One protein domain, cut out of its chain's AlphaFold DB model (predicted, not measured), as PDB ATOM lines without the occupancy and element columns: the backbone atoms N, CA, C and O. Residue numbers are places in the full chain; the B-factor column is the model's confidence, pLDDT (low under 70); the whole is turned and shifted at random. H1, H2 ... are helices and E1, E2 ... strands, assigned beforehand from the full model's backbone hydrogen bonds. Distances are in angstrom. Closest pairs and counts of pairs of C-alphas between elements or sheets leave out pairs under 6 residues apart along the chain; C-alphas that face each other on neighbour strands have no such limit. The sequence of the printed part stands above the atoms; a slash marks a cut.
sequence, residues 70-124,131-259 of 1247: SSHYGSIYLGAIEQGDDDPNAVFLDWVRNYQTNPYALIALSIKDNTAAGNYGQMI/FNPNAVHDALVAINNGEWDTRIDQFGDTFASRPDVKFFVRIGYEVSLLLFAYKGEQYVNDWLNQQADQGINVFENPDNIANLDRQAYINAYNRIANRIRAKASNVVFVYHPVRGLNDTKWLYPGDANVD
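AT A GLANCE: This is residues 70 to 124 and 131 to 259 of the 1247 residues of an uncharacterized protein of Microscillaceae bacterium (UniProt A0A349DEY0). A strongly twisted wall of five strands has helices H1, H3 and H6 over one face, two layers in all, and no named helix on the other face. The long helix H6 covers E4 and E5, H1 covers the other part of the sheet, H2 packs on H6, and H4, H7 and H5 lie beyond the strands' ends, with H1 and H5 at opposite ends of the longest axis. The 184 printed residues hold seven named helices and five named strands in the order E1 E2 H1 E3 H2 H3 E4 H4 H5 H6 E5 H7, class mixed; the mixed sheet has the order E2 E1 E3 E4 E5. The whole is compact, with a radius of gyration of the C-alphas of 17.2 A, yet elongated, spanning 58 by 34 by 28 A.

HOW THE PARTS SIT: E1, residues 70 to 75, and E2, residues 80 to 83, form an antiparallel hairpin, with N 82 and O 73 2.7 A apart, within hydrogen-bond range. E3, residues 104 to 110, is parallel to E1, with N 72 and O 106 at 2.8 A. E4, residues 166 to 171, is parallel to E3, with N 107 and O 168 at 2.8 A, and E5, residues 235 to 239, is parallel to E4, with N 238 and O 169 at 2.8 A. H6, residues 214 to 231, runs along the strands at a height over the sheet of 10.0 A, over E4 and only just over E5, on which 3 of its C-alphas fall. E4 and E5 with H4, residues 177 to 180, H5, residues 188 to 197, and H6 make a strand-helix-strand unit, two parallel neighbour strands with helices between. H6 is the hub. Its residues 224 to 231 touch H3, residues 149 to 160, at a steep tilt of 46 degrees, the C-alphas of Gly 156 and Ile 228 being closest at 4.4 A. Its residues 216 to 224 touch H2, residues 135 to 145, closest at the C-alphas of Asn 144 and Ala 220, 5.3 A, and its residues 214 to 217 touch H4, closest at those of Phe 180 and Tyr 217, 6.1 A. H1, residues 89 to 98, is over E1 and E3, at a height of 9.2 A. H7, residues 245 to 250, is close to H4 but not clearly touching, with the C-alphas of Leu 177 and Asp 247 closest at 5.4 A; H5 touches no helix. Every O i to N i+4 pair is within hydrogen-bond range in H1, H2, H3, H5, H6 and H7; H4 is too short for one.

IN THESE COORDINATES: E1 begins at C-alpha 70, (16.891, -19.816, -27.193), and H7 ends at C-alpha 250, (45.550, -23.160, -20.290). H6 is 26.9 A from first to last C-alpha, E3 19.4 A, E1 17.1 A and H3 16.1 A.

THE WHOLE: The C-alphas of Asn 98 and Gln 198 are the farthest apart, 57.9 A. Residues 125 to 130 are not printed, and C-alphas 124 and 131 are 7.2 A apart. The link from H5 to H6 is long, 16 residues. Mean pLDDT of the printed part is 82.8; 30 residues are under 70, among them 82 to 91 and 113 to 124.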
ATOM      1  N   SER A  70      16.802 -20.492 -28.494       90.19
ATOM      2  CA  SER A  70      16.891 -19.816 -27.193       90.19
ATOM      3  C   SER A  70      18.157 -20.196 -26.425       90.19
ATOM      4  O   SER A  70      18.644 -21.319 -26.571       90.19
ATOM      5  N   SER A  71      18.673 -19.284 -25.602       90.94
ATOM      6  CA  SER A  71      19.798 -19.544 -24.689       90.94
ATOM      7  C   SER A  71      19.317 -19.608 -23.236       90.94
ATOM      8  O   SER A  71      18.467 -18.812 -22.849       90.94
ATOM      9  N   HIS A  72      19.857 -20.548 -22.459       87.19
ATOM     10  CA  HIS A  72      19.407 -20.957 -21.124       87.19
ATOM     11  C   HIS A  72      20.596 -21.279 -20.213       87.19
ATOM     12  O   HIS A  72      21.689 -21.582 -20.702       87.19
ATOM     13  N   TYR A  73      20.367 -21.297 -18.901       83.75
ATOM     14  CA  TYR A  73      21.336 -21.736 -17.892       83.75
ATOM     15  C   TYR A  73      20.850 -23.034 -17.243       83.75
ATOM     16  O   TYR A  73      19.772 -23.531 -17.556       83.75
ATOM     17  N   GLY A  74      21.663 -23.649 -16.401       79.12
ATOM     18  CA  GLY A  74      21.313 -24.833 -15.629       79.12
ATOM     19  C   GLY A  74      22.385 -25.125 -14.602       79.12
ATOM     20  O   GLY A  74      23.563 -24.919 -14.886       79.12
ATOM     21  N   SER A  75      22.012 -25.607 -13.421       79.50
ATOM     22  CA  SER A  75      22.983 -25.993 -12.402       79.50
ATOM     23  C   SER A  75      23.286 -27.483 -12.492       79.50
ATOM     24  O   SER A  75      22.391 -28.330 -12.406       79.50
ATOM     25  N   ILE A  76      24.572 -27.838 -12.612       80.19
ATOM     26  CA  ILE A  76      24.978 -29.248 -12.526       80.19
ATOM     27  C   ILE A  76      24.640 -29.812 -11.144       80.19
ATOM     28  O   ILE A  76      24.316 -30.992 -11.037       80.19
ATOM     29  N   TYR A  77      24.652 -28.980 -10.103       72.44
ATOM     30  CA  TYR A  77      24.298 -29.396  -8.751       72.44
ATOM     31  C   TYR A  77      22.819 -29.788  -8.613       72.44
ATOM     32  O   TYR A  77      22.505 -30.779  -7.947       72.44
ATOM     33  N   LEU A  78      21.920 -29.040  -9.253       67.81
ATOM     34  CA  LEU A  78      20.481 -29.320  -9.226       67.81
ATOM     35  C   LEU A  78      20.057 -30.336 -10.296       67.81
ATOM     36  O   LEU A  78      18.969 -30.897 -10.212       67.81
ATOM     37  N   GLY A  79      20.914 -30.617 -11.284       72.44
ATOM     38  CA  GLY A  79      20.581 -31.541 -12.370       72.44
ATOM     39  C   GLY A  79      19.506 -30.995 -13.316       72.44
ATOM     40  O   GLY A  79      18.854 -31.771 -14.018       72.44
ATOM     41  N   ALA A  80      19.298 -29.674 -13.315       71.19
ATOM     42  CA  ALA A  80      18.188 -29.001 -13.975       71.19
ATOM     43  C   ALA A  80      18.652 -27.812 -14.831       71.19
ATOM     44  O   ALA A  80      19.670 -27.176 -14.568       71.19
ATOM     45  N   ILE A  81      17.885 -27.517 -15.883       75.12
ATOM     46  CA  ILE A  81      18.027 -26.294 -16.683       75.12
ATOM     47  C   ILE A  81      17.248 -25.186 -15.940       75.12
ATOM     48  O   ILE A  81      16.068 -25.372 -15.643       75.12
ATOM     49  N   GLU A  82      17.893 -24.055 -15.650       66.62
ATOM     50  CA  GLU A  82      17.444 -22.950 -14.781       66.62
ATOM     51  C   GLU A  82      17.681 -21.580 -15.422       66.62
ATOM     52  O   GLU A  82      18.696 -21.356 -16.077       66.62
ATOM     53  N   GLN A  83      16.754 -20.648 -15.244       54.06
ATOM     54  CA  GLN A  83      16.932 -19.231 -15.549       54.06
ATOM     55  C   GLN A  83      16.338 -18.428 -14.398       54.06
ATOM     56  O   GLN A  83      15.424 -18.941 -13.758       54.06
ATOM     57  N   GLY A  84      16.891 -17.229 -14.150       45.47
ATOM     58  CA  GLY A  84      16.449 -16.250 -13.146       45.47
ATOM     59  C   GLY A  84      15.003 -16.458 -12.707       45.47
ATOM     60  O   GLY A  84      14.107 -16.219 -13.506       45.47
ATOM     61  N   ASP A  85      14.900 -17.055 -11.513       47.47
ATOM     62  CA  ASP A  85      13.773 -17.365 -10.614       47.47
ATOM     63  C   ASP A  85      12.338 -17.641 -11.110       47.47
ATOM     64  O   ASP A  85      11.540 -18.087 -10.283       47.47
ATOM     65  N   ASP A  86      11.998 -17.551 -12.396       41.09
ATOM     66  CA  ASP A  86      10.591 -17.398 -12.794       41.09
ATOM     67  C   ASP A  86       9.990 -18.473 -13.720       41.09
ATOM     68  O   ASP A  86       8.787 -18.453 -13.943       41.09
ATOM     69  N   ASP A  87      10.724 -19.487 -14.198       44.22
ATOM     70  CA  ASP A  87      10.103 -20.645 -14.883       44.22
ATOM     71  C   ASP A  87      11.071 -21.844 -15.006       44.22
ATOM     72  O   ASP A  87      12.292 -21.667 -14.980       44.22
ATOM     73  N   PRO A  88      10.615 -23.105 -15.170       56.12
ATOM     74  CA  PRO A  88      11.516 -24.189 -15.515       56.12
ATOM     75  C   PRO A  88      11.930 -24.026 -16.968       56.12
ATOM     76  O   PRO A  88      11.103 -24.192 -17.866       56.12
ATOM     77  N   ASN A  89      13.218 -23.841 -17.237       62.59
ATOM     78  CA  ASN A  89      13.707 -23.723 -18.613       62.59
ATOM     79  C   ASN A  89      13.366 -24.917 -19.503       62.59
ATOM     80  O   ASN A  89      13.334 -24.781 -20.719       62.59
ATOM     81  N   ALA A  90      13.075 -26.087 -18.930       62.84
ATOM     82  CA  ALA A  90      12.545 -27.217 -19.689       62.84
ATOM     83  C   ALA A  90      11.171 -26.916 -20.327       62.84
ATOM     84  O   ALA A  90      10.914 -27.340 -21.453       62.84
ATOM     85  N   VAL A  91      10.306 -26.166 -19.638       64.88
ATOM     86  CA  VAL A  91       8.989 -25.736 -20.137       64.88
ATOM     87  C   VAL A  91       9.146 -24.632 -21.168       64.88
ATOM     88  O   VAL A  91       8.544 -24.721 -22.238       64.88
ATOM     89  N   PHE A  92      10.003 -23.646 -20.903       73.06
ATOM     90  CA  PHE A  92      10.292 -22.607 -21.888       73.06
ATOM     91  C   PHE A  92      10.923 -23.213 -23.153       73.06
ATOM     92  O   PHE A  92      10.513 -22.898 -24.266       73.06
ATOM     93  N   LEU A  93      11.830 -24.182 -23.014       75.56
ATOM     94  CA  LEU A  93      12.386 -24.953 -24.126       75.56
ATOM     95  C   LEU A  93      11.311 -25.733 -24.900       75.56
ATOM     96  O   LEU A  93      11.326 -25.732 -26.132       75.56
ATOM     97  N   ASP A  94      10.369 -26.379 -24.207       72.69
ATOM     98  CA  ASP A  94       9.228 -27.056 -24.834       72.69
ATOM     99  C   ASP A  94       8.315 -26.081 -25.578       72.69
ATOM    100  O   ASP A  94       7.818 -26.398 -26.664       72.69
ATOM    101  N   TRP A  95       8.111 -24.890 -25.019       72.31
ATOM    102  CA  TRP A  95       7.388 -23.813 -25.671       72.31
ATOM    103  C   TRP A  95       8.142 -23.336 -26.917       72.31
ATOM    104  O   TRP A  95       7.575 -23.377 -28.001       72.31
ATOM    105  N   VAL A  96       9.432 -22.999 -26.833       73.75
ATOM    106  CA  VAL A  96      10.242 -22.580 -27.994       73.75
ATOM    107  C   VAL A  96      10.189 -23.642 -29.094       73.75
ATOM    108  O   VAL A  96       9.900 -23.328 -30.253       73.75
ATOM    109  N   ARG A  97      10.360 -24.917 -28.721       72.06
ATOM    110  CA  ARG A  97      10.242 -26.073 -29.617       72.06
ATOM    111  C   ARG A  97       8.902 -26.110 -30.342       72.06
ATOM    112  O   ARG A  97       8.871 -26.215 -31.562       72.06
ATOM    113  N   ASN A  98       7.789 -26.034 -29.610       70.06
ATOM    114  CA  ASN A  98       6.447 -26.192 -30.180       70.06
ATOM    115  C   ASN A  98       6.090 -25.104 -31.214       70.06
ATOM    116  O   ASN A  98       5.113 -25.255 -31.946       70.06
ATOM    117  N   TYR A  99       6.863 -24.016 -31.280       68.38
ATOM    118  CA  TYR A  99       6.589 -22.854 -32.122       68.38
ATOM    119  C   TYR A  99       7.660 -22.618 -33.202       68.38
ATOM    120  O   TYR A  99       7.534 -21.642 -33.956       68.38
ATOM    121  N   GLN A 100       8.666 -23.496 -33.318       68.25
ATOM    122  CA  GLN A 100       9.787 -23.388 -34.259       68.25
ATOM    123  C   GLN A 100       9.961 -24.638 -35.127       68.25
ATOM    124  O   GLN A 100       9.644 -25.752 -34.729       68.25
ATOM    125  N   THR A 101      10.495 -24.447 -36.336       61.38
ATOM    126  CA  THR A 101      10.707 -25.549 -37.295       61.38
ATOM    127  C   THR A 101      12.059 -26.248 -37.136       61.38
ATOM    128  O   THR A 101      12.192 -27.409 -37.510       61.38
ATOM    129  N   ASN A 102      13.060 -25.563 -36.573       65.31
ATOM    130  CA  ASN A 102      14.398 -26.094 -36.307       65.31
ATOM    131  C   ASN A 102      14.890 -25.583 -34.941       65.31
ATOM    132  O   ASN A 102      15.674 -24.637 -34.919       65.31
ATOM    133  N   PRO A 103      14.422 -26.147 -33.815       83.00
ATOM    134  CA  PRO A 103      14.696 -25.574 -32.504       83.00
ATOM    135  C   PRO A 103      16.152 -25.810 -32.088       83.00
ATOM    136  O   PRO A 103      16.608 -26.944 -31.908       83.00
ATOM    137  N   TYR A 104      16.894 -24.716 -31.941       91.19
ATOM    138  CA  TYR A 104      18.234 -24.708 -31.366       91.19
ATOM    139  C   TYR A 104      18.182 -24.260 -29.902       91.19
ATOM    140  O   TYR A 104      17.403 -23.382 -29.532       91.19
ATOM    141  N   ALA A 105      19.036 -24.832 -29.059       92.38
ATOM    142  CA  ALA A 105      19.137 -24.420 -27.666       92.38
ATOM    143  C   ALA A 105      20.597 -24.319 -27.234       92.38
ATOM    144  O   ALA A 105      21.355 -25.272 -27.404       92.38
ATOM    145  N   LEU A 106      20.987 -23.177 -26.675       94.81
ATOM    146  CA  LEU A 106      22.283 -22.998 -26.025       94.81
ATOM    147  C   LEU A 106      22.082 -23.130 -24.515       94.81
ATOM    148  O   LEU A 106      21.305 -22.379 -23.947       94.81
ATOM    149  N   ILE A 107      22.742 -24.086 -23.871       92.56
ATOM    150  CA  ILE A 107      22.585 -24.378 -22.442       92.56
ATOM    151  C   ILE A 107      23.918 -24.142 -21.737       92.56
ATOM    152  O   ILE A 107      24.913 -24.784 -22.071       92.56
ATOM    153  N   ALA A 108      23.952 -23.241 -20.762       91.56
ATOM    154  CA  ALA A 108      25.097 -23.030 -19.886       91.56
ATOM    155  C   ALA A 108      24.960 -23.899 -18.636       91.56
ATOM    156  O   ALA A 108      24.085 -23.665 -17.813       91.56
ATOM    157  N   LEU A 109      25.811 -24.909 -18.493       90.38
ATOM    158  CA  LEU A 109      25.854 -25.752 -17.306       90.38
ATOM    159  C   LEU A 109      26.818 -25.148 -16.295       90.38
ATOM    160  O   LEU A 109      28.036 -25.158 -16.499       90.38
ATOM    161  N   SER A 110      26.269 -24.624 -15.210       85.75
ATOM    162  CA  SER A 110      27.031 -24.045 -14.125       85.75
ATOM    163  C   SER A 110      27.607 -25.112 -13.204       85.75
ATOM    164  O   SER A 110      26.920 -26.035 -12.766       85.75
ATOM    165  N   ILE A 111      28.890 -24.943 -12.897       83.50
ATOM    166  CA  ILE A 111      29.590 -25.635 -11.806       83.50
ATOM    167  C   ILE A 111      29.659 -24.721 -10.567       83.50
ATOM    168  O   ILE A 111      29.886 -25.204  -9.464       83.50
ATOM    169  N   LYS A 112      29.448 -23.408 -10.755       73.56
ATOM    170  CA  LYS A 112      29.661 -22.348  -9.759       73.56
ATOM    171  C   LYS A 112      28.369 -21.855  -9.086       73.56
ATOM    172  O   LYS A 112      28.451 -21.286  -8.003       73.56
ATOM    173  N   ASP A 113      27.193 -22.128  -9.662       61.69
ATOM    174  CA  ASP A 113      25.910 -21.591  -9.182       61.69
ATOM    175  C   ASP A 113      25.029 -22.632  -8.468       61.69
ATOM    176  O   ASP A 113      24.866 -23.766  -8.927       61.69
ATOM    177  N   ASN A 114      24.404 -22.175  -7.375       55.06
ATOM    178  CA  ASN A 114      23.297 -22.787  -6.626       55.06
ATOM    179  C   ASN A 114      23.551 -24.197  -6.047       55.06
ATOM    180  O   ASN A 114      23.365 -25.219  -6.705       55.06
ATOM    181  N   THR A 115      23.931 -24.256  -4.762       49.62
ATOM    182  CA  THR A 115      24.156 -25.510  -4.015       49.62
ATOM    183  C   THR A 115      23.487 -25.479  -2.639       49.62
ATOM    184  O   THR A 115      23.255 -24.398  -2.102       49.62
ATOM    185  N   ALA A 116      23.214 -26.638  -2.019       37.41
ATOM    186  CA  ALA A 116      22.535 -26.715  -0.710       37.41
ATOM    187  C   ALA A 116      23.295 -26.061   0.463       37.41
ATOM    188  O   ALA A 116      22.762 -25.994   1.566       37.41
ATOM    189  N   ALA A 117      24.522 -25.588   0.242       35.50
ATOM    190  CA  ALA A 117      25.331 -24.899   1.240       35.50
ATOM    191  C   ALA A 117      25.621 -23.433   0.887       35.50
ATOM    192  O   ALA A 117      26.486 -22.840   1.519       35.50
ATOM    193  N   GLY A 118      24.995 -22.855  -0.145       41.78
ATOM    194  CA  GLY A 118      25.248 -21.462  -0.531       41.78
ATOM    195  C   GLY A 118      26.711 -21.110  -0.853       41.78
ATOM    196  O   GLY A 118      26.995 -19.944  -1.047       41.78
ATOM    197  N   ASN A 119      27.647 -22.062  -0.934       46.97
ATOM    198  CA  ASN A 119      29.085 -21.763  -0.938       46.97
ATOM    199  C   ASN A 119      29.853 -22.636  -1.930       46.97
ATOM    200  O   ASN A 119      30.797 -23.323  -1.558       46.97
ATOM    201  N   TYR A 120      29.436 -22.604  -3.198       49.16
ATOM    202  CA  TYR A 120      30.284 -23.020  -4.322       49.16
ATOM    203  C   TYR A 120      30.558 -21.903  -5.349       49.16
ATOM    204  O   TYR A 120      31.324 -22.108  -6.289       49.16
ATOM    205  N   GLY A 121      30.036 -20.696  -5.102       46.69
ATOM    206  CA  GLY A 121      30.446 -19.475  -5.785       46.69
ATOM    207  C   GLY A 121      31.555 -18.788  -4.992       46.69
ATOM    208  O   GLY A 121      31.388 -18.503  -3.808       46.69
ATOM    209  N   GLN A 122      32.698 -18.513  -5.622       45.12
ATOM    210  CA  GLN A 122      33.596 -17.498  -5.075       45.12
ATOM    211  C   GLN A 122      32.815 -16.175  -4.991       45.12
ATOM    212  O   GLN A 122      32.103 -15.831  -5.930       45.12
ATOM    213  N   MET A 123      33.018 -15.422  -3.903       48.78
ATOM    214  CA  MET A 123      32.521 -14.053  -3.669       48.78
ATOM    215  C   MET A 123      31.127 -13.909  -3.024       48.78
ATOM    216  O   MET A 123      30.277 -13.181  -3.526       48.78
ATOM    217  N   ILE A 124      30.937 -14.486  -1.835       39.44
ATOM    218  CA  ILE A 124      29.988 -13.938  -0.851       39.44
ATOM    219  C   ILE A 124      30.829 -13.265   0.237       39.44
ATOM    220  O   ILE A 124      31.864 -13.804   0.616       39.44
ATOM    221  N   PHE A 131      32.619 -18.921   4.371       58.12
ATOM    222  CA  PHE A 131      33.501 -18.674   3.230       58.12
ATOM    223  C   PHE A 131      34.364 -19.904   2.853       58.12
ATOM    224  O   PHE A 131      35.196 -20.348   3.645       58.12
ATOM    225  N   ASN A 132      34.207 -20.424   1.625       67.62
ATOM    226  CA  ASN A 132      35.111 -21.417   1.022       67.62
ATOM    227  C   ASN A 132      35.743 -20.859  -0.276       67.62
ATOM    228  O   ASN A 132      35.070 -20.799  -1.306       67.62
ATOM    229  N   PRO A 133      37.034 -20.478  -0.282       66.94
ATOM    230  CA  PRO A 133      37.708 -19.955  -1.478       66.94
ATOM    231  C   PRO A 133      37.986 -21.021  -2.552       66.94
ATOM    232  O   PRO A 133      38.172 -20.676  -3.722       66.94
ATOM    233  N   ASN A 134      37.970 -22.304  -2.170       74.06
ATOM    234  CA  ASN A 134      38.274 -23.463  -3.019       74.06
ATOM    235  C   ASN A 134      37.049 -24.142  -3.603       74.06
ATOM    236  O   ASN A 134      37.143 -25.207  -4.207       74.06
ATOM    237  N   ALA A 135      35.889 -23.538  -3.429       75.25
ATOM    238  CA  ALA A 135      34.654 -24.246  -3.622       75.25
ATOM    239  C   ALA A 135      34.499 -24.767  -5.070       75.25
ATOM    240  O   ALA A 135      34.214 -25.947  -5.286       75.25
ATOM    241  N   VAL A 136      34.767 -23.938  -6.079       82.31
ATOM    242  CA  VAL A 136      34.717 -24.394  -7.477       82.31
ATOM    243  C   VAL A 136      35.687 -25.557  -7.710       82.31
ATOM    244  O   VAL A 136      35.311 -26.534  -8.353       82.31
ATOM    245  N   HIS A 137      36.898 -25.518  -7.144       86.38
ATOM    246  CA  HIS A 137      37.861 -26.621  -7.245       86.38
ATOM    247  C   HIS A 137      37.346 -27.912  -6.592       86.38
ATOM    248  O   HIS A 137      37.381 -28.965  -7.230       86.38
ATOM    249  N   ASP A 138      36.768 -27.833  -5.394       84.94
ATOM    250  CA  ASP A 138      36.152 -28.976  -4.708       84.94
ATOM    251  C   ASP A 138      35.022 -29.602  -5.548       84.94
ATOM    252  O   ASP A 138      34.936 -30.828  -5.676       84.94
ATOM    253  N   ALA A 139      34.185 -28.777  -6.186       85.50
ATOM    254  CA  ALA A 139      33.132 -29.248  -7.084       85.50
ATOM    255  C   ALA A 139      33.711 -29.986  -8.305       85.50
ATOM    256  O   ALA A 139      33.216 -31.050  -8.689       85.50
ATOM    257  N   LEU A 140      34.804 -29.478  -8.888       91.12
ATOM    258  CA  LEU A 140      35.511 -30.158  -9.978       91.12
ATOM    259  C   LEU A 140      36.075 -31.509  -9.527       91.12
ATOM    260  O   LEU A 140      35.978 -32.490 -10.266       91.12
ATOM    261  N   VAL A 141      36.636 -31.590  -8.317       90.88
ATOM    262  CA  VAL A 141      37.123 -32.848  -7.732       90.88
ATOM    263  C   VAL A 141      35.972 -33.841  -7.535       90.88
ATOM    264  O   VAL A 141      36.092 -34.991  -7.961       90.88
ATOM    265  N   ALA A 142      34.834 -33.403  -6.991       88.69
ATOM    266  CA  ALA A 142      33.649 -34.242  -6.808       88.69
ATOM    267  C   ALA A 142      33.106 -34.778  -8.148       88.69
ATOM    268  O   ALA A 142      32.799 -35.969  -8.281       88.69
ATOM    269  N   ILE A 143      33.058 -33.930  -9.182       92.56
ATOM    270  CA  ILE A 143      32.714 -34.344 -10.548       92.56
ATOM    271  C   ILE A 143      33.711 -35.394 -11.042       92.56
ATOM    272  O   ILE A 143      33.297 -36.451 -11.513       92.56
ATOM    273  N   ASN A 144      35.015 -35.152 -10.903       95.75
ATOM    274  CA  ASN A 144      36.057 -36.080 -11.347       95.75
ATOM    275  C   ASN A 144      35.948 -37.459 -10.681       95.75
ATOM    276  O   ASN A 144      36.107 -38.479 -11.362       95.75
ATOM    277  N   ASN A 145      35.588 -37.487  -9.397       92.81
ATOM    278  CA  ASN A 145      35.352 -38.702  -8.618       92.81
ATOM    279  C   ASN A 145      34.027 -39.407  -8.958       92.81
ATOM    280  O   ASN A 145      33.819 -40.553  -8.563       92.81
ATOM    281  N   GLY A 146      33.149 -38.767  -9.736       89.19
ATOM    282  CA  GLY A 146      31.863 -39.318 -10.164       89.19
ATOM    283  C   GLY A 146      30.714 -39.099  -9.189       89.19
ATOM    284  O   GLY A 146      29.635 -39.651  -9.386       89.19
ATOM    285  N   GLU A 147      30.899 -38.267  -8.168       88.31
ATOM    286  CA  GLU A 147      29.882 -37.996  -7.148       88.31
ATOM    287  C   GLU A 147      28.651 -37.279  -7.731       88.31
ATOM    288  O   GLU A 147      27.562 -37.306  -7.159       88.31
ATOM    289  N   TRP A 148      28.821 -36.615  -8.878       88.06
ATOM    290  CA  TRP A 148      27.775 -35.848  -9.560       88.06
ATOM    291  C   TRP A 148      27.244 -36.554 -10.816       88.06
ATOM    292  O   TRP A 148      26.441 -35.984 -11.552       88.06
ATOM    293  N   ASP A 149      27.637 -37.810 -11.053       91.12
ATOM    294  CA  ASP A 149      27.274 -38.563 -12.259       91.12
ATOM    295  C   ASP A 149      25.763 -38.654 -12.483       91.12
ATOM    296  O   ASP A 149      25.312 -38.458 -13.606       91.12
ATOM    297  N   THR A 150      24.973 -38.897 -11.432       83.50
ATOM    298  CA  THR A 150      23.506 -38.967 -11.540       83.50
ATOM    299  C   THR A 150      22.905 -37.651 -12.036       83.50
ATOM    300  O   THR A 150      21.977 -37.668 -12.838       83.50
ATOM    301  N   ARG A 151      23.454 -36.508 -11.607       83.25
ATOM    302  CA  ARG A 151      22.979 -35.174 -12.011       83.25
ATOM    303  C   ARG A 151      23.388 -34.844 -13.441       83.25
ATOM    304  O   ARG A 151      22.593 -34.361 -14.237       83.25
ATOM    305  N   ILE A 152      24.622 -35.185 -13.800       89.56
ATOM    306  CA  ILE A 152      25.126 -35.076 -15.175       89.56
ATOM    307  C   ILE A 152      24.277 -35.942 -16.121       89.56
ATOM    308  O   ILE A 152      23.937 -35.527 -17.230       89.56
ATOM    309  N   ASP A 153      23.892 -37.133 -15.668       87.81
ATOM    310  CA  ASP A 153      23.047 -38.054 -16.415       87.81
ATOM    311  C   ASP A 153      21.631 -37.513 -16.638       87.81
ATOM    312  O   ASP A 153      21.074 -37.763 -17.705       87.81
ATOM    313  N   GLN A 154      21.076 -36.735 -15.700       84.69
ATOM    314  CA  GLN A 154      19.772 -36.074 -15.856       84.69
ATOM    315  C   GLN A 154      19.769 -35.075 -17.020       84.69
ATOM    316  O   GLN A 154      18.801 -35.040 -17.783       84.69
ATOM    317  N   PHE A 155      20.857 -34.327 -17.238       87.56
ATOM    318  CA  PHE A 155      20.999 -33.502 -18.445       87.56
ATOM    319  C   PHE A 155      21.043 -34.362 -19.704       87.56
ATOM    320  O   PHE A 155      20.344 -34.074 -20.674       87.56
ATOM    321  N   GLY A 156      21.813 -35.454 -19.677       89.94
ATOM    322  CA  GLY A 156      21.854 -36.421 -20.774       89.94
ATOM    323  C   GLY A 156      20.468 -36.977 -21.118       89.94
ATOM    324  O   GLY A 156      20.092 -36.999 -22.287       89.94
ATOM    325  N   ASP A 157      19.685 -37.362 -20.113       85.44
ATOM    326  CA  ASP A 157      18.326 -37.882 -20.285       85.44
ATOM    327  C   ASP A 157      17.358 -36.792 -20.775       85.44
ATOM    328  O   ASP A 157      16.543 -37.041 -21.667       85.44
ATOM    329  N   THR A 158      17.494 -35.561 -20.272       82.94
ATOM    330  CA  THR A 158      16.711 -34.401 -20.722       82.94
ATOM    331  C   THR A 158      16.958 -34.119 -22.200       82.94
ATOM    332  O   THR A 158      16.005 -34.050 -22.979       82.94
ATOM    333  N   PHE A 159      18.220 -34.038 -22.627       90.06
ATOM    334  CA  PHE A 159      18.565 -33.796 -24.028       90.06
ATOM    335  C   PHE A 159      18.130 -34.955 -24.933       90.06
ATOM    336  O   PHE A 159      17.562 -34.718 -26.000       90.06
ATOM    337  N   ALA A 160      18.311 -36.203 -24.487       87.88
ATOM    338  CA  ALA A 160      17.882 -37.392 -25.222       87.88
ATOM    339  C   ALA A 160      16.355 -37.471 -25.389       87.88
ATOM    340  O   ALA A 160      15.869 -37.955 -26.411       87.88
ATOM    341  N   SER A 161      15.592 -36.956 -24.421       82.88
ATOM    342  CA  SER A 161      14.127 -36.875 -24.494       82.88
ATOM    343  C   SER A 161      13.610 -35.841 -25.505       82.88
ATOM    344  O   SER A 161      12.401 -35.750 -25.722       82.88
ATOM    345  N   ARG A 162      14.504 -35.048 -26.108       81.12
ATOM    346  CA  ARG A 162      14.206 -33.979 -27.073       81.12
ATOM    347  C   ARG A 162      15.017 -34.156 -28.361       81.12
ATOM    348  O   ARG A 162      15.788 -33.267 -28.714       81.12
ATOM    349  N   PRO A 163      14.890 -35.293 -29.074       85.88
ATOM    350  CA  PRO A 163      15.732 -35.604 -30.236       85.88
ATOM    351  C   PRO A 163      15.583 -34.606 -31.398       85.88
ATOM    352  O   PRO A 163      16.405 -34.589 -32.312       85.88
ATOM    353  N   ASP A 164      14.532 -33.796 -31.370       81.94
ATOM    354  CA  ASP A 164      14.197 -32.744 -32.321       81.94
ATOM    355  C   ASP A 164      14.886 -31.395 -32.031       81.94
ATOM    356  O   ASP A 164      14.975 -30.553 -32.926       81.94
ATOM    357  N   VAL A 165      15.434 -31.208 -30.824       87.69
ATOM    358  CA  VAL A 165      16.186 -30.011 -30.423       87.69
ATOM    359  C   VAL A 165      17.688 -30.245 -30.580       87.69
ATOM    360  O   VAL A 165      18.220 -31.285 -30.182       87.69
ATOM    361  N   LYS A 166      18.392 -29.258 -31.143       92.25
ATOM    362  CA  LYS A 166      19.856 -29.267 -31.293       92.25
ATOM    363  C   LYS A 166      20.495 -28.467 -30.161       92.25
ATOM    364  O   LYS A 166      20.413 -27.237 -30.153       92.25
ATOM    365  N   PHE A 167      21.137 -29.160 -29.224       94.88
ATOM    366  CA  PHE A 167      21.715 -28.547 -28.029       94.88
ATOM    367  C   PHE A 167      23.189 -28.193 -28.213       94.88
ATOM    368  O   PHE A 167      24.006 -29.059 -28.526       94.88
ATOM    369  N   PHE A 168      23.532 -26.938 -27.940       97.06
ATOM    370  CA  PHE A 168      24.889 -26.457 -27.717       97.06
ATOM    371  C   PHE A 168      25.091 -26.314 -26.208       97.06
ATOM    372  O   PHE A 168      24.374 -25.555 -25.568       97.06
ATOM    373  N   VAL A 169      26.028 -27.047 -25.619       97.12
ATOM    374  CA  VAL A 169      26.172 -27.130 -24.159       97.12
ATOM    375  C   VAL A 169      27.507 -26.534 -23.726       97.12
ATOM    376  O   VAL A 169      28.562 -27.058 -24.075       97.12
ATOM    377  N   ARG A 170      27.466 -25.442 -22.961       95.44
ATOM    378  CA  ARG A 170      28.631 -24.749 -22.395       95.44
ATOM    379  C   ARG A 170      28.887 -25.288 -20.991       95.44
ATOM    380  O   ARG A 170      28.042 -25.110 -20.124       95.44
ATOM    381  N   ILE A 171      30.012 -25.958 -20.752       94.69
ATOM    382  CA  ILE A 171      30.312 -26.553 -19.436       94.69
ATOM    383  C   ILE A 171      31.193 -25.597 -18.625       94.69
ATOM    384  O   ILE A 171      32.336 -25.340 -19.006       94.69
ATOM    385  N   GLY A 172      30.675 -25.096 -17.501       87.12
ATOM    386  CA  GLY A 172      31.386 -24.174 -16.611       87.12
ATOM    387  C   GLY A 172      31.646 -22.799 -17.231       87.12
ATOM    388  O   GLY A 172      32.720 -22.261 -17.016       87.12
ATOM    389  N   TYR A 173      30.703 -22.288 -18.033       88.38
ATOM    390  CA  TYR A 173      30.788 -21.052 -18.832       88.38
ATOM    391  C   TYR A 173      31.554 -19.878 -18.174       88.38
ATOM    392  O   TYR A 173      31.552 -19.701 -16.951       88.38
ATOM    393  N   GLU A 174      32.183 -19.061 -19.025       88.62
ATOM    394  CA  GLU A 174      33.152 -18.019 -18.647       88.62
ATOM    395  C   GLU A 174      34.275 -18.572 -17.764       88.62
ATOM    396  O   GLU A 174      34.510 -18.160 -16.626       88.62
ATOM    397  N   VAL A 175      34.951 -19.577 -18.314       89.88
ATOM    398  CA  VAL A 175      36.010 -20.324 -17.644       89.88
ATOM    399  C   VAL A 175      37.245 -19.440 -17.482       89.88
ATOM    400  O   VAL A 175      37.825 -19.010 -18.478       89.88
ATOM    401  N   SER A 176      37.688 -19.225 -16.245       88.94
ATOM    402  CA  SER A 176      38.935 -18.524 -15.931       88.94
ATOM    403  C   SER A 176      39.861 -19.376 -15.071       88.94
ATOM    404  O   SER A 176      39.416 -20.209 -14.279       88.94
ATOM    405  N   LEU A 177      41.164 -19.151 -15.208       88.00
ATOM    406  CA  LEU A 177      42.216 -19.801 -14.438       88.00
ATOM    407  C   LEU A 177      42.027 -19.572 -12.937       88.00
ATOM    408  O   LEU A 177      42.119 -20.513 -12.152       88.00
ATOM    409  N   LEU A 178      41.701 -18.343 -12.542       85.56
ATOM    410  CA  LEU A 178      41.521 -17.991 -11.133       85.56
ATOM    411  C   LEU A 178      40.271 -18.619 -10.510       85.56
ATOM    412  O   LEU A 178      40.276 -18.908  -9.319       85.56
ATOM    413  N   LEU A 179      39.229 -18.874 -11.303       83.50
ATOM    414  CA  LEU A 179      37.993 -19.471 -10.803       83.50
ATOM    415  C   LEU A 179      38.031 -21.004 -10.832       83.50
ATOM    416  O   LEU A 179      37.548 -21.648  -9.909       83.50
ATOM    417  N   PHE A 180      38.605 -21.600 -11.882       88.38
ATOM    418  CA  PHE A 180      38.519 -23.044 -12.142       88.38
ATOM    419  C   PHE A 180      39.811 -23.826 -11.884       88.38
ATOM    420  O   PHE A 180      39.785 -25.056 -11.934       88.38
ATOM    421  N   ALA A 181      40.935 -23.156 -11.616       89.75
ATOM    422  CA  ALA A 181      42.179 -23.823 -11.230       89.75
ATOM    423  C   ALA A 181      42.637 -23.478  -9.808       89.75
ATOM    424  O   ALA A 181      43.447 -24.219  -9.259       89.75
ATOM    425  N   TYR A 182      42.165 -22.389  -9.200       88.62
ATOM    426  CA  TYR A 182      42.621 -22.004  -7.866       88.62
ATOM    427  C   TYR A 182      42.160 -22.993  -6.789       88.62
ATOM    428  O   TYR A 182      40.973 -23.266  -6.652       88.62
ATOM    429  N   LYS A 183      43.127 -23.512  -6.025       89.88
ATOM    430  CA  LYS A 183      42.937 -24.441  -4.898       89.88
ATOM    431  C   LYS A 183      43.581 -23.939  -3.594       89.88
ATOM    432  O   LYS A 183      43.981 -24.729  -2.736       89.88
ATOM    433  N   GLY A 184      43.798 -22.627  -3.476       83.38
ATOM    434  CA  GLY A 184      44.357 -22.009  -2.274       83.38
ATOM    435  C   GLY A 184      43.303 -21.584  -1.246       83.38
ATOM    436  O   GLY A 184      42.204 -21.172  -1.571       83.38
ATOM    437  N   GLU A 185      43.670 -21.618   0.030       80.25
ATOM    438  CA  GLU A 185      42.758 -21.288   1.141       80.25
ATOM    439  C   GLU A 185      42.585 -19.773   1.386       80.25
ATOM    440  O   GLU A 185      41.932 -19.373   2.346       80.25
ATOM    441  N   GLN A 186      43.188 -18.912   0.558       78.06
ATOM    442  CA  GLN A 186      43.142 -17.455   0.720       78.06
ATOM    443  C   GLN A 186      42.115 -16.825  -0.227       78.06
ATOM    444  O   GLN A 186      41.720 -17.423  -1.227       78.06
ATOM    445  N   TYR A 187      41.716 -15.581   0.049       76.12
ATOM    446  CA  TYR A 187      40.962 -14.796  -0.924       76.12
ATOM    447  C   TYR A 187      41.803 -14.621  -2.197       76.12
ATOM    448  O   TYR A 187      42.960 -14.196  -2.135       76.12
ATOM    449  N   VAL A 188      41.243 -14.986  -3.355       79.06
ATOM    450  CA  VAL A 188      42.011 -15.113  -4.605       79.06
ATOM    451  C   VAL A 188      42.686 -13.802  -5.015       79.06
ATOM    452  O   VAL A 188      43.811 -13.837  -5.508       79.06
ATOM    453  N   ASN A 189      42.059 -12.652  -4.739       80.62
ATOM    454  CA  ASN A 189      42.644 -11.340  -5.027       80.62
ATOM    455  C   ASN A 189      43.840 -11.036  -4.115       80.62
ATOM    456  O   ASN A 189      44.856 -10.544  -4.595       80.62
ATOM    457  N   ASP A 190      43.765 -11.380  -2.827       84.19
ATOM    458  CA  ASP A 190      44.877 -11.173  -1.889       84.19
ATOM    459  C   ASP A 190      46.062 -12.065  -2.250       84.19
ATOM    460  O   ASP A 190      47.212 -11.623  -2.259       84.19
ATOM    461  N   TRP A 191      45.779 -13.319  -2.601       88.19
ATOM    462  CA  TRP A 191      46.793 -14.245  -3.085       88.19
ATOM    463  C   TRP A 191      47.419 -13.760  -4.399       88.19
ATOM    464  O   TRP A 191      48.642 -13.792  -4.533       88.19
ATOM    465  N   LEU A 192      46.609 -13.273  -5.345       86.06
ATOM    466  CA  LEU A 192      47.081 -12.734  -6.619       86.06
ATOM    467  C   LEU A 192      47.981 -11.511  -6.410       86.06
ATOM    468  O   LEU A 192      49.054 -11.445  -7.008       86.06
ATOM    469  N   ASN A 193      47.595 -10.597  -5.517       87.06
ATOM    470  CA  ASN A 193      48.407  -9.441  -5.140       87.06
ATOM    471  C   ASN A 193      49.754  -9.877  -4.540       87.06
ATOM    472  O   ASN A 193      50.794  -9.371  -4.948       87.06
ATOM    473  N   GLN A 194      49.772 -10.894  -3.669       89.69
ATOM    474  CA  GLN A 194      51.022 -11.446  -3.126       89.69
ATOM    475  C   GLN A 194      51.925 -12.067  -4.203       89.69
ATOM    476  O   GLN A 194      53.149 -11.963  -4.104       89.69
ATOM    477  N   GLN A 195      51.359 -12.731  -5.220       90.44
ATOM    478  CA  GLN A 195      52.151 -13.243  -6.346       90.44
ATOM    479  C   GLN A 195      52.727 -12.086  -7.174       90.44
ATOM    480  O   GLN A 195      53.908 -12.108  -7.526       90.44
ATOM    481  N   ALA A 196      51.923 -11.049  -7.431       87.81
ATOM    482  CA  ALA A 196      52.343  -9.859  -8.163       87.81
ATOM    483  C   ALA A 196      53.462  -9.092  -7.435       87.81
ATOM    484  O   ALA A 196      54.446  -8.713  -8.069       87.81
ATOM    485  N   ASP A 197      53.386  -8.962  -6.107       92.31
ATOM    486  CA  ASP A 197      54.431  -8.356  -5.266       92.31
ATOM    487  C   ASP A 197      55.761  -9.129  -5.323       92.31
ATOM    488  O   ASP A 197      56.838  -8.567  -5.117       92.31
ATOM    489  N   GLN A 198      55.704 -10.425  -5.642       90.31
ATOM    490  CA  GLN A 198      56.871 -11.281  -5.871       90.31
ATOM    491  C   GLN A 198      57.334 -11.284  -7.340       90.31
ATOM    492  O   GLN A 198      58.279 -11.994  -7.686       90.31
ATOM    493  N   GLY A 199      56.690 -10.497  -8.209       89.75
ATOM    494  CA  GLY A 199      56.975 -10.433  -9.643       89.75
ATOM    495  C   GLY A 199      56.530 -11.676 -10.421       89.75
ATOM    496  O   GLY A 199      57.063 -11.944 -11.497       89.75
ATOM    497  N   ILE A 200      55.594 -12.461  -9.881       90.12
ATOM    498  CA  ILE A 200      55.110 -13.706 -10.484       90.12
ATOM    499  C   ILE A 200      53.832 -13.425 -11.281       90.12
ATOM    500  O   ILE A 200      52.794 -13.088 -10.714       90.12
ATOM    501  N   ASN A 201      53.882 -13.637 -12.599       88.44
ATOM    502  CA  ASN A 201      52.695 -13.624 -13.454       88.44
ATOM    503  C   ASN A 201      52.078 -15.029 -13.537       88.44
ATOM    504  O   ASN A 201      52.545 -15.894 -14.282       88.44
ATOM    505  N   VAL A 202      51.004 -15.258 -12.780       87.94
ATOM    506  CA  VAL A 202      50.352 -16.578 -12.683       87.94
ATOM    507  C   VAL A 202      49.708 -17.047 -13.993       87.94
ATOM    508  O   VAL A 202      49.527 -18.248 -14.188       87.94
ATOM    509  N   PHE A 203      49.398 -16.128 -14.912       87.75
ATOM    510  CA  PHE A 203      48.759 -16.438 -16.194       87.75
ATOM    511  C   PHE A 203      49.757 -16.916 -17.262       87.75
ATOM    512  O   PHE A 203      49.369 -17.568 -18.234       87.75
ATOM    513  N   GLU A 204      51.053 -16.627 -17.096       87.94
ATOM    514  CA  GLU A 204      52.087 -17.031 -18.054       87.94
ATOM    515  C   GLU A 204      52.443 -18.512 -17.950       87.94
ATOM    516  O   GLU A 204      52.587 -19.169 -18.981       87.94
ATOM    517  N   ASN A 205      52.588 -19.040 -16.730       87.25
ATOM    518  CA  ASN A 205      52.973 -20.433 -16.501       87.25
ATOM    519  C   ASN A 205      52.308 -21.022 -15.240       87.25
ATOM    520  O   ASN A 205      52.968 -21.196 -14.209       87.25
ATOM    521  N   PRO A 206      51.005 -21.344 -15.312       89.31
ATOM    522  CA  PRO A 206      50.237 -21.795 -14.154       89.31
ATOM    523  C   PRO A 206      50.672 -23.158 -13.608       89.31
ATOM    524  O   PRO A 206      50.486 -23.418 -12.425       89.31
ATOM    525  N   ASP A 207      51.297 -24.009 -14.428       88.56
ATOM    526  CA  ASP A 207      51.756 -25.345 -14.014       88.56
ATOM    527  C   ASP A 207      52.864 -25.307 -12.951       88.56
ATOM    528  O   ASP A 207      53.069 -26.281 -12.227       88.56
ATOM    529  N   ASN A 208      53.563 -24.178 -12.824       88.56
ATOM    530  CA  ASN A 208      54.597 -23.980 -11.811       88.56
ATOM    531  C   ASN A 208      54.059 -23.377 -10.503       88.56
ATOM    532  O   ASN A 208      54.831 -23.165  -9.566       88.56
ATOM    533  N   ILE A 209      52.758 -23.090 -10.422       90.94
ATOM    534  CA  ILE A 209      52.136 -22.433  -9.274       90.94
ATOM    535  C   ILE A 209      51.388 -23.474  -8.445       90.94
ATOM    536  O   ILE A 209      50.364 -24.006  -8.860       90.94
ATOM    537  N   ALA A 210      51.882 -23.757  -7.237       88.62
ATOM    538  CA  ALA A 210      51.363 -24.840  -6.395       88.62
ATOM    539  C   ALA A 210      49.863 -24.716  -6.063       88.62
ATOM    540  O   ALA A 210      49.205 -25.735  -5.860       88.62
ATOM    541  N   ASN A 211      49.330 -23.492  -6.015       91.31
ATOM    542  CA  ASN A 211      47.924 -23.192  -5.731       91.31
ATOM    543  C   ASN A 211      47.012 -23.247  -6.965       91.31
ATOM    544  O   ASN A 211      45.823 -22.977  -6.823       91.31
ATOM    545  N   LEU A 212      47.533 -23.597  -8.144       91.81
ATOM    546  CA  LEU A 212      46.741 -23.802  -9.353       91.81
ATOM    547  C   LEU A 212      46.724 -25.289  -9.742       91.81
ATOM    548  O   LEU A 212      47.738 -25.982  -9.725       91.81
ATOM    549  N   ASP A 213      45.543 -25.790 -10.089       93.94
ATOM    550  CA  ASP A 213      45.280 -27.136 -10.591       93.94
ATOM    551  C   ASP A 213      44.331 -27.065 -11.789       93.94
ATOM    552  O   ASP A 213      43.120 -27.269 -11.697       93.94
ATOM    553  N   ARG A 214      44.905 -26.778 -12.957       93.75
ATOM    554  CA  ARG A 214      44.146 -26.706 -14.212       93.75
ATOM    555  C   ARG A 214      43.566 -28.053 -14.648       93.75
ATOM    556  O   ARG A 214      42.613 -28.098 -15.427       93.75
ATOM    557  N   GLN A 215      44.138 -29.161 -14.174       95.44
ATOM    558  CA  GLN A 215      43.728 -30.489 -14.610       95.44
ATOM    559  C   GLN A 215      42.371 -30.878 -14.012       95.44
ATOM    560  O   GLN A 215      41.632 -31.630 -14.652       95.44
ATOM    561  N   ALA A 216      42.007 -30.327 -12.847       94.31
ATOM    562  CA  ALA A 216      40.690 -30.512 -12.243       94.31
ATOM    563  C   ALA A 216      39.558 -30.140 -13.216       94.31
ATOM    564  O   ALA A 216      38.676 -30.965 -13.472       94.31
ATOM    565  N   TYR A 217      39.627 -28.953 -13.829       95.50
ATOM    566  CA  TYR A 217      38.630 -28.499 -14.800       95.50
ATOM    567  C   TYR A 217      38.659 -29.304 -16.099       95.50
ATOM    568  O   TYR A 217      37.616 -29.771 -16.558       95.50
ATOM    569  N   ILE A 218      39.848 -29.527 -16.667       97.38
ATOM    570  CA  ILE A 218      40.004 -30.285 -17.919       97.38
ATOM    571  C   ILE A 218      39.404 -31.692 -17.777       97.38
ATOM    572  O   ILE A 218      38.693 -32.164 -18.669       97.38
ATOM    573  N   ASN A 219      39.654 -32.371 -16.657       97.81
ATOM    574  CA  ASN A 219      39.087 -33.691 -16.389       97.81
ATOM    575  C   ASN A 219      37.564 -33.632 -16.209       97.81
ATOM    576  O   ASN A 219      36.856 -34.458 -16.792       97.81
ATOM    577  N   ALA A 220      37.061 -32.637 -15.473       96.38
ATOM    578  CA  ALA A 220      35.638 -32.511 -15.177       96.38
ATOM    579  C   ALA A 220      34.836 -32.226 -16.452       96.38
ATOM    580  O   ALA A 220      33.845 -32.909 -16.720       96.38
ATOM    581  N   TYR A 221      35.319 -31.303 -17.293       97.94
ATOM    582  CA  TYR A 221      34.747 -31.016 -18.609       97.94
ATOM    583  C   TYR A 221      34.645 -32.286 -19.452       97.94
ATOM    584  O   TYR A 221      33.575 -32.633 -19.951       97.94
ATOM    585  N   ASN A 222      35.757 -33.016 -19.577       98.19
ATOM    586  CA  ASN A 222      35.820 -34.238 -20.369       98.19
ATOM    587  C   ASN A 222      34.878 -35.322 -19.830       98.19
ATOM    588  O   ASN A 222      34.227 -36.014 -20.614       98.19
ATOM    589  N   ARG A 223      34.761 -35.459 -18.506       97.31
ATOM    590  CA  ARG A 223      33.827 -36.398 -17.879       97.31
ATOM    591  C   ARG A 223      32.377 -36.040 -18.197       97.31
ATOM    592  O   ARG A 223      31.650 -36.902 -18.690       97.31
ATOM    593  N   ILE A 224      31.975 -34.791 -17.957       97.19
ATOM    594  CA  ILE A 224      30.614 -34.300 -18.221       97.19
ATOM    595  C   ILE A 224      30.259 -34.506 -19.696       97.19
ATOM    596  O   ILE A 224      29.238 -35.122 -20.011       97.19
ATOM    597  N   ALA A 225      31.145 -34.069 -20.597       97.50
ATOM    598  CA  ALA A 225      30.951 -34.183 -22.035       97.50
ATOM    599  C   ALA A 225      30.759 -35.643 -22.476       97.50
ATOM    600  O   ALA A 225      29.807 -35.966 -23.191       97.50
ATOM    601  N   ASN A 226      31.624 -36.550 -22.012       97.50
ATOM    602  CA  ASN A 226      31.552 -37.970 -22.349       97.50
ATOM    603  C   ASN A 226      30.260 -38.629 -21.840       97.50
ATOM    604  O   ASN A 226      29.635 -39.389 -22.583       97.50
ATOM    605  N   ARG A 227      29.837 -38.335 -20.603       96.62
ATOM    606  CA  ARG A 227      28.610 -38.907 -20.025       96.62
ATOM    607  C   ARG A 227      27.361 -38.451 -20.770       96.62
ATOM    608  O   ARG A 227      26.541 -39.282 -21.153       96.62
ATOM    609  N   ILE A 228      27.246 -37.153 -21.043       96.88
ATOM    610  CA  ILE A 228      26.100 -36.611 -21.778       96.88
ATOM    611  C   ILE A 228      26.079 -37.144 -23.221       96.88
ATOM    612  O   ILE A 228      25.027 -37.587 -23.681       96.88
ATOM    613  N   ARG A 229      27.226 -37.207 -23.921       94.00
ATOM    614  CA  ARG A 229      27.325 -37.817 -25.270       94.00
ATOM    615  C   ARG A 229      26.891 -39.281 -25.300       94.00
ATOM    616  O   ARG A 229      26.335 -39.717 -26.304       94.00
ATOM    617  N   ALA A 230      27.141 -40.038 -24.232       95.44
ATOM    618  CA  ALA A 230      26.730 -41.438 -24.144       95.44
ATOM    619  C   ALA A 230      25.201 -41.611 -24.072       95.44
ATOM    620  O   ALA A 230      24.698 -42.680 -24.414       95.44
ATOM    621  N   LYS A 231      24.468 -40.571 -23.652       93.69
ATOM    622  CA  LYS A 231      23.003 -40.575 -23.518       93.69
ATOM    623  C   LYS A 231      22.289 -39.855 -24.661       93.69
ATOM    624  O   LYS A 231      21.267 -40.343 -25.134       93.69
ATOM    625  N   ALA A 232      22.828 -38.728 -25.125       93.69
ATOM    626  CA  ALA A 232      22.172 -37.838 -26.077       93.69
ATOM    627  C   ALA A 232      23.008 -37.624 -27.347       93.69
ATOM    628  O   ALA A 232      24.100 -37.050 -27.329       93.69
ATOM    629  N   SER A 233      22.461 -38.037 -28.491       92.25
ATOM    630  CA  SER A 233      23.099 -37.882 -29.803       92.25
ATOM    631  C   SER A 233      22.811 -36.532 -30.464       92.25
ATOM    632  O   SER A 233      23.354 -36.254 -31.528       92.25
ATOM    633  N   ASN A 234      22.019 -35.662 -29.845       93.38
ATOM    634  CA  ASN A 234      21.603 -34.343 -30.329       93.38
ATOM    635  C   ASN A 234      22.297 -33.175 -29.591       93.38
ATOM    636  O   ASN A 234      21.792 -32.055 -29.575       93.38
ATOM    637  N   VAL A 235      23.479 -33.429 -29.021       96.00
ATOM    638  CA  VAL A 235      24.277 -32.451 -28.262       96.00
ATOM    639  C   VAL A 235      25.632 -32.190 -28.929       96.00
ATOM    640  O   VAL A 235      26.240 -33.118 -29.476       96.00
ATOM    641  N   VAL A 236      26.105 -30.947 -28.868       96.94
ATOM    642  CA  VAL A 236      27.498 -30.530 -29.105       96.94
ATOM    643  C   VAL A 236      27.995 -29.708 -27.917       96.94
ATOM    644  O   VAL A 236      27.200 -29.023 -27.273       96.94
ATOM    645  N   PHE A 237      29.290 -29.760 -27.623       97.81
ATOM    646  CA  PHE A 237      29.877 -29.049 -26.486       97.81
ATOM    647  C   PHE A 237      30.661 -27.815 -26.896       97.81
ATOM    648  O   PHE A 237      31.434 -27.812 -27.855       97.81
ATOM    649  N   VAL A 238      30.472 -26.766 -26.113       97.62
ATOM    650  CA  VAL A 238      31.105 -25.470 -26.286       97.62
ATOM    651  C   VAL A 238      32.084 -25.272 -25.134       97.62
ATOM    652  O   VAL A 238      31.720 -25.429 -23.967       97.62
ATOM    653  N   TYR A 239      33.336 -24.957 -25.446       97.56
ATOM    654  CA  TYR A 239      34.285 -24.445 -24.460       97.56
ATOM    655  C   TYR A 239      34.207 -22.919 -24.473       97.56
ATOM    656  O   TYR A 239      34.441 -22.311 -25.511       97.56
ATOM    657  N   HIS A 240      33.820 -22.306 -23.358       95.88
ATOM    658  CA  HIS A 240      33.548 -20.868 -23.276       95.88
ATOM    659  C   HIS A 240      34.433 -20.232 -22.197       95.88
ATOM    660  O   HIS A 240      34.017 -20.189 -21.039       95.88
ATOM    661  N   PRO A 241      35.659 -19.803 -22.540       92.69
ATOM    662  CA  PRO A 241      36.553 -19.119 -21.611       92.69
ATOM    663  C   PRO A 241      36.117 -17.677 -21.336       92.69
ATOM    664  O   PRO A 241      35.414 -17.061 -22.139       92.69
ATOM    665  N   VAL A 242      36.571 -17.137 -20.204       82.69
ATOM    666  CA  VAL A 242      36.596 -15.690 -19.970       82.69
ATOM    667  C   VAL A 242      37.661 -15.059 -20.880       82.69
ATOM    668  O   VAL A 242      38.608 -15.734 -21.289       82.69
ATOM    669  N   ARG A 243      37.501 -13.774 -21.215       74.38
ATOM    670  CA  ARG A 243      38.454 -12.996 -22.030       74.38
ATOM    671  C   ARG A 243      39.914 -13.235 -21.608       74.38
ATOM    672  O   ARG A 243      40.210 -13.259 -20.417       74.38
ATOM    673  N   GLY A 244      40.809 -13.374 -22.586       81.44
ATOM    674  CA  GLY A 244      42.239 -13.590 -22.356       81.44
ATOM    675  C   GLY A 244      42.761 -14.864 -23.010       81.44
ATOM    676  O   GLY A 244      42.249 -15.969 -22.786       81.44
ATOM    677  N   LEU A 245      43.838 -14.732 -23.792       87.38
ATOM    678  CA  LEU A 245      44.455 -15.878 -24.468       87.38
ATOM    679  C   LEU A 245      44.980 -16.917 -23.464       87.38
ATOM    680  O   LEU A 245      44.954 -18.119 -23.732       87.38
ATOM    681  N   ASN A 246      45.464 -16.471 -22.303       88.12
ATOM    682  CA  ASN A 246      46.027 -17.354 -21.284       88.12
ATOM    683  C   ASN A 246      44.956 -18.227 -20.619       88.12
ATOM    684  O   ASN A 246      45.129 -19.444 -20.577       88.12
ATOM    685  N   ASP A 247      43.836 -17.655 -20.176       86.12
ATOM    686  CA  ASP A 247      42.706 -18.432 -19.651       86.12
ATOM    687  C   ASP A 247      42.189 -19.430 -20.694       86.12
ATOM    688  O   ASP A 247      42.015 -20.616 -20.401       86.12
ATOM    689  N   THR A 248      42.068 -18.967 -21.942       91.00
ATOM    690  CA  THR A 248      41.617 -19.770 -23.085       91.00
ATOM    691  C   THR A 248      42.527 -20.972 -23.345       91.00
ATOM    692  O   THR A 248      42.049 -22.095 -23.486       91.00
ATOM    693  N   LYS A 249      43.846 -20.767 -23.427       92.69
ATOM    694  CA  LYS A 249      44.781 -21.834 -23.815       92.69
ATOM    695  C   LYS A 249      45.062 -22.813 -22.673       92.69
ATOM    696  O   LYS A 249      45.246 -24.001 -22.928       92.69
ATOM    697  N   TRP A 250      45.123 -22.336 -21.426       93.31
ATOM    698  CA  TRP A 250      45.550 -23.160 -20.290       93.31
ATOM    699  C   TRP A 250      44.459 -24.100 -19.786       93.31
ATOM    700  O   TRP A 250      44.778 -25.195 -19.317       93.31
ATOM    701  N   LEU A 251      43.191 -23.706 -19.912       94.56
ATOM    702  CA  LEU A 251      42.046 -24.520 -19.503       94.56
ATOM    703  C   LEU A 251      41.356 -25.238 -20.667       94.56
ATOM    704  O   LEU A 251      40.338 -25.896 -20.447       94.56
ATOM    705  N   TYR A 252      41.918 -25.172 -21.879       96.56
ATOM    706  CA  TYR A 252      41.369 -25.851 -23.048       96.56
ATOM    707  C   TYR A 252      41.306 -27.380 -22.835       96.56
ATOM    708  O   TYR A 252      42.353 -28.024 -22.700       96.56
ATOM    709  N   PRO A 253      40.111 -28.009 -22.847       96.44
ATOM    710  CA  PRO A 253      39.961 -29.434 -22.526       96.44
ATOM    711  C   PRO A 253      40.534 -30.406 -23.569       96.44
ATOM    712  O   PRO A 253      40.656 -31.604 -23.292       96.44
ATOM    713  N   GLY A 254      40.865 -29.899 -24.761       94.38
ATOM    714  CA  GLY A 254      41.361 -30.661 -25.905       94.38
ATOM    715  C   GLY A 254      40.312 -30.884 -27.001       94.38
ATOM    716  O   GLY A 254      39.105 -30.917 -26.762       94.38
ATOM    717  N   ASP A 255      40.784 -31.095 -28.232       93.81
ATOM    718  CA  ASP A 255      39.936 -31.091 -29.434       93.81
ATOM    719  C   ASP A 255      38.902 -32.225 -29.500       93.81
ATOM    720  O   ASP A 255      37.950 -32.124 -30.273       93.81
ATOM    721  N   ALA A 256      39.078 -33.302 -28.732       91.00
ATOM    722  CA  ALA A 256      38.208 -34.478 -28.783       91.00
ATOM    723  C   ALA A 256      36.801 -34.217 -28.211       91.00
ATOM    724  O   ALA A 256      35.811 -34.776 -28.691       91.00
ATOM    725  N   ASN A 257      36.706 -33.367 -27.186       92.81
ATOM    726  CA  ASN A 257      35.457 -33.098 -26.472       92.81
ATOM    727  C   ASN A 257      34.932 -31.676 -26.636       92.81
ATOM    728  O   ASN A 257      33.818 -31.408 -26.202       92.81
ATOM    729  N   VAL A 258      35.675 -30.811 -27.322       96.88
ATOM    730  CA  VAL A 258      35.230 -29.466 -27.688       96.88
ATOM    731  C   VAL A 258      34.758 -29.463 -29.139       96.88
ATOM    732  O   VAL A 258      35.538 -29.740 -30.051       96.88
ATOM    733  N   ASP A 259      33.485 -29.148 -29.366       96.44
ATOM    734  CA  ASP A 259      32.905 -29.012 -30.709       96.44
ATOM    735  C   ASP A 259      32.988 -27.564 -31.217       96.44
ATOM    736  O   ASP A 259      33.245 -27.344 -32.399       96.44
TER     737      ASP A 259